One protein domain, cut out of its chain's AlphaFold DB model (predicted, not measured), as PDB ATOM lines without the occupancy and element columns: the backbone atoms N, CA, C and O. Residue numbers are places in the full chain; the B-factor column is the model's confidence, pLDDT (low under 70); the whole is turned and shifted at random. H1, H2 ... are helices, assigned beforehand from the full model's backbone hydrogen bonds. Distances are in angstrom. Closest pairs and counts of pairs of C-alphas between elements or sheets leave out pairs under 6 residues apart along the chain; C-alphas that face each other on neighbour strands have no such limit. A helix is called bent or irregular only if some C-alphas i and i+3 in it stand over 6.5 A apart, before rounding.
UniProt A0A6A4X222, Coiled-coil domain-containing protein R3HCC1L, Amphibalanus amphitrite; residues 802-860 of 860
ATOM      1  N   PRO A 802     -36.824 -24.583  22.519       70.00
ATOM      2  CA  PRO A 802     -36.958 -23.432  21.632       70.00
ATOM      3  C   PRO A 802     -38.233 -23.583  20.803       70.00
ATOM      4  O   PRO A 802     -38.560 -24.701  20.395       70.00
ATOM      5  N   GLU A 803     -38.956 -22.482  20.580       71.62
ATOM      6  CA  GLU A 803     -40.276 -22.485  19.938       71.62
ATOM      7  C   GLU A 803     -40.198 -22.899  18.458       71.62
ATOM      8  O   GLU A 803     -40.277 -22.091  17.532       71.62
ATOM      9  N   THR A 804     -40.050 -24.199  18.209       73.62
ATOM     10  CA  THR A 804     -40.123 -24.776  16.870       73.62
ATOM     11  C   THR A 804     -41.543 -24.604  16.359       73.62
ATOM     12  O   THR A 804     -42.478 -25.148  16.956       73.62
ATOM     13  N   SER A 805     -41.733 -23.888  15.246       76.88
ATOM     14  CA  SER A 805     -43.075 -23.728  14.690       76.88
ATOM     15  C   SER A 805     -43.672 -25.110  14.389       76.88
ATOM     16  O   SER A 805     -43.047 -25.959  13.746       76.88
ATOM     17  N   ALA A 806     -44.908 -25.353  14.833       79.88
ATOM     18  CA  ALA A 806     -45.583 -26.639  14.614       79.88
ATOM     19  C   ALA A 806     -45.740 -26.982  13.114       79.88
ATOM     20  O   ALA A 806     -45.926 -28.136  12.741       79.88
ATOM     21  N   LEU A 807     -45.635 -25.972  12.244       78.88
ATOM     22  CA  LEU A 807     -45.561 -26.106  10.790       78.88
ATOM     23  C   LEU A 807     -44.209 -26.639  10.305       78.88
ATOM     24  O   LEU A 807     -44.197 -27.541   9.474       78.88
ATOM     25  N   HIS A 808     -43.091 -26.102  10.796       82.38
ATOM     26  CA  HIS A 808     -41.755 -26.577  10.440       82.38
ATOM     27  C   HIS A 808     -41.503 -27.975  11.023       82.38
ATOM     28  O   HIS A 808     -41.111 -28.875  10.285       82.38
ATOM     29  N   ALA A 809     -41.862 -28.207  12.291       85.25
ATOM     30  CA  ALA A 809     -41.848 -29.540  12.898       85.25
ATOM     31  C   ALA A 809     -42.729 -30.537  12.123       85.25
ATOM     32  O   ALA A 809     -42.282 -31.633  11.791       85.25
ATOM     33  N   GLY A 810     -43.947 -30.127  11.747       85.31
ATOM     34  CA  GLY A 810     -44.838 -30.928  10.909       85.31
ATOM     35  C   GLY A 810     -44.261 -31.248   9.527       85.31
ATOM     36  O   GLY A 810     -44.466 -32.356   9.044       85.31
ATOM     37  N   ARG A 811     -43.498 -30.334   8.904       81.31
ATOM     38  CA  ARG A 811     -42.774 -30.608   7.647       81.31
ATOM     39  C   ARG A 811     -41.638 -31.604   7.847       81.31
ATOM     40  O   ARG A 811     -41.554 -32.537   7.064       81.31
ATOM     41  N   MET A 812     -40.808 -31.445   8.879       86.56
ATOM     42  CA  MET A 812     -39.708 -32.383   9.155       86.56
ATOM     43  C   MET A 812     -40.228 -33.811   9.358       86.56
ATOM     44  O   MET A 812     -39.720 -34.738   8.737       86.56
ATOM     45  N   VAL A 813     -41.288 -33.980  10.157       88.25
ATOM     46  CA  VAL A 813     -41.930 -35.288  10.375       88.25
ATOM     47  C   VAL A 813     -42.581 -35.816   9.090       88.25
ATOM     48  O   VAL A 813     -42.415 -36.986   8.766       88.25
ATOM     49  N   ALA A 814     -43.272 -34.968   8.324       85.94
ATOM     50  CA  ALA A 814     -43.880 -35.355   7.051       85.94
ATOM     51  C   ALA A 814     -42.834 -35.846   6.029       85.94
ATOM     52  O   ALA A 814     -43.011 -36.913   5.447       85.94
ATOM     53  N   THR A 815     -41.716 -35.129   5.872       85.19
ATOM     54  CA  THR A 815     -40.592 -35.535   5.013       85.19
ATOM     55  C   THR A 815     -39.946 -36.831   5.506       85.19
ATOM     56  O   THR A 815     -39.742 -37.740   4.707       85.19
ATOM     57  N   ALA A 816     -39.679 -36.963   6.811       88.75
ATOM     58  CA  ALA A 816     -39.067 -38.165   7.389       88.75
ATOM     59  C   ALA A 816     -39.952 -39.424   7.276       88.75
ATOM     60  O   ALA A 816     -39.433 -40.534   7.225       88.75
ATOM     61  N   LEU A 817     -41.278 -39.258   7.208       91.19
ATOM     62  CA  LEU A 817     -42.240 -40.339   6.965       91.19
ATOM     63  C   LEU A 817     -42.565 -40.547   5.471       91.19
ATOM     64  O   LEU A 817     -43.422 -41.368   5.150       91.19
ATOM     65  N   GLY A 818     -41.953 -39.788   4.553       82.50
ATOM     66  CA  GLY A 818     -42.270 -39.817   3.116       82.50
ATOM     67  C   GLY A 818     -43.670 -39.293   2.754       82.50
ATOM     68  O   GLY A 818     -44.094 -39.377   1.601       82.50
ATOM     69  N   VAL A 819     -44.411 -38.736   3.717       82.88
ATOM     70  CA  VAL A 819     -45.779 -38.246   3.526       82.88
ATOM     71  C   VAL A 819     -45.728 -36.815   3.005       82.88
ATOM     72  O   VAL A 819     -45.673 -35.856   3.772       82.88
ATOM     73  N   HIS A 820     -45.796 -36.635   1.687       68.75
ATOM     74  CA  HIS A 820     -45.981 -35.305   1.109       68.75
ATOM     75  C   HIS A 820     -47.320 -34.704   1.567       68.75
ATOM     76  O   HIS A 820     -48.387 -35.068   1.074       68.75
ATOM     77  N   ALA A 821     -47.266 -33.757   2.510       62.47
ATOM     78  CA  ALA A 821     -48.441 -33.009   2.945       62.47
ATOM     79  C   ALA A 821     -49.127 -32.346   1.728       62.47
ATOM     80  O   ALA A 821     -48.422 -31.761   0.897       62.47
ATOM     81  N   PRO A 822     -50.471 -32.418   1.609       57.38
ATOM     82  CA  PRO A 822     -51.185 -32.072   0.382       57.38
ATOM     83  C   PRO A 822     -50.817 -30.671  -0.116       57.38
ATOM     84  O   PRO A 822     -50.804 -29.690   0.635       57.38
ATOM     85  N   SER A 823     -50.474 -30.589  -1.402       56.25
ATOM     86  CA  SER A 823     -49.764 -29.457  -2.015       56.25
ATOM     87  C   SER A 823     -50.641 -28.225  -2.299       56.25
ATOM     88  O   SER A 823     -50.213 -27.301  -2.998       56.25
ATOM     89  N   ASP A 824     -51.837 -28.192  -1.705       57.28
ATOM     90  CA  ASP A 824     -52.887 -27.191  -1.864       57.28
ATOM     91  C   ASP A 824     -52.388 -25.743  -1.782       57.28
ATOM     92  O   ASP A 824     -51.540 -25.374  -0.960       57.28
ATOM     93  N   GLY A 825     -53.039 -24.849  -2.534       61.41
ATOM     94  CA  GLY A 825     -52.816 -23.403  -2.415       61.41
ATOM     95  C   GLY A 825     -53.026 -22.873  -0.986       61.41
ATOM     96  O   GLY A 825     -52.321 -21.961  -0.555       61.41
ATOM     97  N   ARG A 826     -53.918 -23.503  -0.204       61.31
ATOM     98  CA  ARG A 826     -54.120 -23.208   1.227       61.31
ATOM     99  C   ARG A 826     -52.887 -23.571   2.071       61.31
ATOM    100  O   ARG A 826     -52.552 -22.832   2.997       61.31
ATOM    101  N   ALA A 827     -52.178 -24.650   1.736       67.62
ATOM    102  CA  ALA A 827     -50.918 -25.007   2.383       67.62
ATOM    103  C   ALA A 827     -49.808 -24.004   2.037       67.62
ATOM    104  O   ALA A 827     -49.084 -23.594   2.943       67.62
ATOM    105  N   ARG A 828     -49.708 -23.547   0.773       73.31
ATOM    106  CA  ARG A 828     -48.785 -22.463   0.354       73.31
ATOM    107  C   ARG A 828     -49.040 -21.165   1.130       73.31
ATOM    108  O   ARG A 828     -48.138 -20.689   1.813       73.31
ATOM    109  N   GLN A 829     -50.285 -20.685   1.151       79.12
ATOM    110  CA  GLN A 829     -50.675 -19.474   1.882       79.12
ATOM    111  C   GLN A 829     -50.324 -19.541   3.382       79.12
ATOM    112  O   GLN A 829     -49.923 -18.536   3.969       79.12
ATOM    113  N   ARG A 830     -50.423 -20.727   4.002       74.56
ATOM    114  CA  ARG A 830     -50.021 -20.943   5.401       74.56
ATOM    115  C   ARG A 830     -48.497 -20.854   5.607       74.56
ATOM    116  O   ARG A 830     -48.085 -20.368   6.658       74.56
ATOM    117  N   ARG A 831     -47.663 -21.237   4.623       74.06
ATOM    118  CA  ARG A 831     -46.199 -20.992   4.663       74.06
ATOM    119  C   ARG A 831     -45.885 -19.506   4.532       74.06
ATOM    120  O   ARG A 831     -45.028 -19.008   5.244       74.06
ATOM    121  N   ASP A 832     -46.580 -18.782   3.657       80.12
ATOM    122  CA  ASP A 832     -46.305 -17.352   3.452       80.12
ATOM    123  C   ASP A 832     -46.721 -16.500   4.659       80.12
ATOM    124  O   ASP A 832     -46.044 -15.531   4.992       80.12
ATOM    125  N   GLN A 833     -47.787 -16.887   5.369       82.75
ATOM    126  CA  GLN A 833     -48.141 -16.300   6.667       82.75
ATOM    127  C   GLN A 833     -47.091 -16.598   7.749       82.75
ATOM    128  O   GLN A 833     -46.785 -15.726   8.555       82.75
ATOM    129  N   GLU A 834     -46.523 -17.804   7.762       81.25
ATOM    130  CA  GLU A 834     -45.425 -18.181   8.661       81.25
ATOM    131  C   GLU A 834     -44.134 -17.404   8.347       81.25
ATOM    132  O   GLU A 834     -43.561 -16.799   9.248       81.25
ATOM    133  N   ARG A 835     -43.719 -17.333   7.075       82.06
ATOM    134  CA  ARG A 835     -42.545 -16.558   6.627       82.06
ATOM    135  C   ARG A 835     -42.679 -15.072   6.950       82.06
ATOM    136  O   ARG A 835     -41.695 -14.467   7.360       82.06
ATOM    137  N   ARG A 836     -43.883 -14.498   6.809       86.50
ATOM    138  CA  ARG A 836     -44.175 -13.122   7.248       86.50
ATOM    139  C   ARG A 836     -43.980 -12.982   8.750       86.50
ATOM    140  O   ARG A 836     -43.086 -12.252   9.136       86.50
ATOM    141  N   LYS A 837     -44.659 -13.786   9.577       86.12
ATOM    142  CA  LYS A 837     -44.490 -13.752  11.043       86.12
ATOM    143  C   LYS A 837     -43.032 -13.896  11.497       86.12
ATOM    144  O   LYS A 837     -42.622 -13.207  12.422       86.12
ATOM    145  N   LEU A 838     -42.250 -14.765  10.852       80.38
ATOM    146  CA  LEU A 838     -40.820 -14.923  11.139       80.38
ATOM    147  C   LEU A 838     -39.997 -13.692  10.728       80.38
ATOM    148  O   LEU A 838     -39.057 -13.334  11.434       80.38
ATOM    149  N   ARG A 839     -40.352 -13.026   9.623       84.06
ATOM    150  CA  ARG A 839     -39.741 -11.758   9.205       84.06
ATOM    151  C   ARG A 839     -40.140 -10.619  10.141       84.06
ATOM    152  O   ARG A 839     -39.255  -9.969  10.668       84.06
ATOM    153  N   ASP A 840     -41.426 -10.464  10.441       89.06
ATOM    154  CA  ASP A 840     -41.960  -9.469  11.379       89.06
ATOM    155  C   ASP A 840     -41.309  -9.621  12.775       89.06
ATOM    156  O   ASP A 840     -40.974  -8.634  13.427       89.06
ATOM    157  N   ALA A 841     -41.051 -10.862  13.217       87.31
ATOM    158  CA  ALA A 841     -40.324 -11.159  14.452       87.31
ATOM    159  C   ALA A 841     -38.809 -10.877  14.363       87.31
ATOM    160  O   ALA A 841     -38.247 -10.330  15.313       87.31
ATOM    161  N   LYS A 842     -38.138 -11.204  13.243       86.94
ATOM    162  CA  LYS A 842     -36.732 -10.816  12.997       86.94
ATOM    163  C   LYS A 842     -36.579  -9.290  12.965       86.94
ATOM    164  O   LYS A 842     -35.669  -8.767  13.600       86.94
ATOM    165  N   ASP A 843     -37.484  -8.591  12.287       90.88
ATOM    166  CA  ASP A 843     -37.497  -7.135  12.147       90.88
ATOM    167  C   ASP A 843     -37.793  -6.467  13.507       90.88
ATOM    168  O   ASP A 843     -37.076  -5.548  13.901       90.88
ATOM    169  N   LYS A 844     -38.736  -6.998  14.308       91.56
ATOM    170  CA  LYS A 844     -38.950  -6.555  15.701       91.56
ATOM    171  C   LYS A 844     -37.735  -6.823  16.597       91.56
ATOM    172  O   LYS A 844     -37.395  -5.957  17.399       91.56
ATOM    173  N   LYS A 845     -37.054  -7.972  16.467       91.50
ATOM    174  CA  LYS A 845     -35.810  -8.239  17.214       91.50
ATOM    175  C   LYS A 845     -34.706  -7.259  16.810       91.50
ATOM    176  O   LYS A 845     -34.033  -6.743  17.690       91.50
ATOM    177  N   ARG A 846     -34.540  -6.971  15.514       91.31
ATOM    178  CA  ARG A 846     -33.579  -5.971  15.015       91.31
ATOM    179  C   ARG A 846     -33.879  -4.576  15.559       91.31
ATOM    180  O   ARG A 846     -32.956  -3.919  16.019       91.31
ATOM    181  N   LEU A 847     -35.146  -4.155  15.571       91.31
ATOM    182  CA  LEU A 847     -35.541  -2.861  16.135       91.31
ATOM    183  C   LEU A 847     -35.303  -2.794  17.652       91.31
ATOM    184  O   LEU A 847     -34.768  -1.802  18.124       91.31
ATOM    185  N   ALA A 848     -35.631  -3.852  18.400       90.75
ATOM    186  CA  ALA A 848     -35.381  -3.916  19.841       90.75
ATOM    187  C   ALA A 848     -33.880  -3.978  20.186       90.75
ATOM    188  O   ALA A 848     -33.465  -3.405  21.190       90.75
ATOM    189  N   ASN A 849     -33.059  -4.633  19.355       89.12
ATOM    190  CA  ASN A 849     -31.604  -4.585  19.500       89.12
ATOM    191  C   ASN A 849     -31.110  -3.164  19.224       89.12
ATOM    192  O   ASN A 849     -30.485  -2.593  20.102       89.12
ATOM    193  N   LYS A 850     -31.516  -2.543  18.103       90.62
ATOM    194  CA  LYS A 850     -31.155  -1.153  17.793       90.62
ATOM    195  C   LYS A 850     -31.566  -0.192  18.911       90.62
ATOM    196  O   LYS A 850     -30.744   0.601  19.314       90.62
ATOM    197  N   GLN A 851     -32.769  -0.306  19.478       89.88
ATOM    198  CA  GLN A 851     -33.197   0.508  20.629       89.88
ATOM    199  C   GLN A 851     -32.308   0.310  21.866       89.88
ATOM    200  O   GLN A 851     -32.049   1.263  22.593       89.88
ATOM    201  N   ARG A 852     -31.835  -0.917  22.113       89.12
ATOM    202  CA  ARG A 852     -30.884  -1.200  23.192       89.12
ATOM    203  C   ARG A 852     -29.502  -0.626  22.879       89.12
ATOM    204  O   ARG A 852     -28.876  -0.078  23.774       89.12
ATOM    205  N   ASP A 853     -29.038  -0.756  21.643       86.25
ATOM    206  CA  ASP A 853     -27.714  -0.308  21.216       86.25
ATOM    207  C   ASP A 853     -27.667   1.236  21.134       86.25
ATOM    208  O   ASP A 853     -26.758   1.840  21.685       86.25
ATOM    209  N   ASP A 854     -28.714   1.886  20.610       88.56
ATOM    210  CA  ASP A 854     -28.954   3.338  20.668       88.56
ATOM    211  C   ASP A 854     -28.920   3.844  22.123       88.56
ATOM    212  O   ASP A 854     -28.217   4.807  22.427       88.56
ATOM    213  N   ALA A 855     -29.608   3.161  23.048       87.62
ATOM    214  CA  ALA A 855     -29.609   3.503  24.474       87.62
ATOM    215  C   ALA A 855     -28.270   3.221  25.193       87.62
ATOM    216  O   ALA A 855     -28.013   3.812  26.241       87.62
ATOM    217  N   TRP A 856     -27.417   2.344  24.651       84.81
ATOM    218  CA  TRP A 856     -26.042   2.118  25.127       84.81
ATOM    219  C   TRP A 856     -25.043   3.121  24.526       84.81
ATOM    220  O   TRP A 856     -24.071   3.478  25.184       84.81
ATOM    221  N   GLU A 857     -25.294   3.606  23.309       85.12
ATOM    222  CA  GLU A 857     -24.518   4.657  22.636       85.12
ATOM    223  C   GLU A 857     -24.962   6.084  23.021       85.12
ATOM    224  O   GLU A 857     -24.358   7.059  22.574       85.12
ATOM    225  N   GLY A 858     -26.013   6.230  23.836       81.31
ATOM    226  CA  GLY A 858     -26.552   7.526  24.266       81.31
ATOM    227  C   GLY A 858     -27.332   8.288  23.185       81.31
ATOM    228  O   GLY A 858     -27.506   9.501  23.297       81.31
ATOM    229  N   ARG A 859     -27.792   7.600  22.131       69.88
ATOM    230  CA  ARG A 859     -28.606   8.166  21.044       69.88
ATOM    231  C   ARG A 859     -30.093   8.097  21.413       69.88
ATOM    232  O   ARG A 859     -30.761   7.113  21.097       69.88
ATOM    233  N   PHE A 860     -30.590   9.138  22.073       61.28
ATOM    234  CA  PHE A 860     -32.004   9.300  22.436       61.28
ATOM    235  C   PHE A 860     -32.734  10.249  21.473       61.28
ATOM    236  O   PHE A 860     -32.097  11.233  21.033       61.28
TER     237      PHE A 860
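This is residues 802 to 860 of the 860 residues of the protein "Coiled-coil domain-containing protein R3HCC1L" of Amphibalanus amphitrite (UniProt A0A6A4X222). A long straight helix, H2, makes the shaft of a loose hook; at its first end the chain bends round, and the short helix H1 is turned back toward the earlier part of that shaft with few contacts. The later part of H2 sticks out as an arm, with residues 839 to 850 and 852 to 857 standing free. The printed part has 59 residues with two named helices, H1 then H2, and no named strand; the class is all helix. The whole is extended, with a radius of gyration of the C-alphas of 17.5 A, and is a rod in outline, spanning 54 by 23 by 10 A.

H2, residues 825 to 857, is the longest helix. H1, residues 806 to 816, is near it: 5 pairs of their C-alphas are within 10 A, and the closest are 8.0 A apart, only just too far to touch. Residues 812 to 818, of which 812 to 816 belong to H1, stand free. In H1 and H2 every O i to N i+4 pair is within hydrogen-bond range.

H2 has 33 residues and measures 47.1 A, from C-alpha 825 at (-52.816, -23.403, -2.415) to C-alpha 857 at (-24.518, 4.657, 22.636). H1 has 11 residues and measures 15.1 A; it begins with C-alpha 806 at (-45.583, -26.639, 14.614). Neither helix is bent or irregular.

The two C-alphas farthest apart, those of Gly 818 and Gly 858, are 54.2 A apart. The link from H1 to H2 is short, with 8 residues. The printed part has no cut and ends at Phe 860, the chain's last residue. Its mean pLDDT is 80.5; residues 820 to 827 and 859 to 860 are under 70.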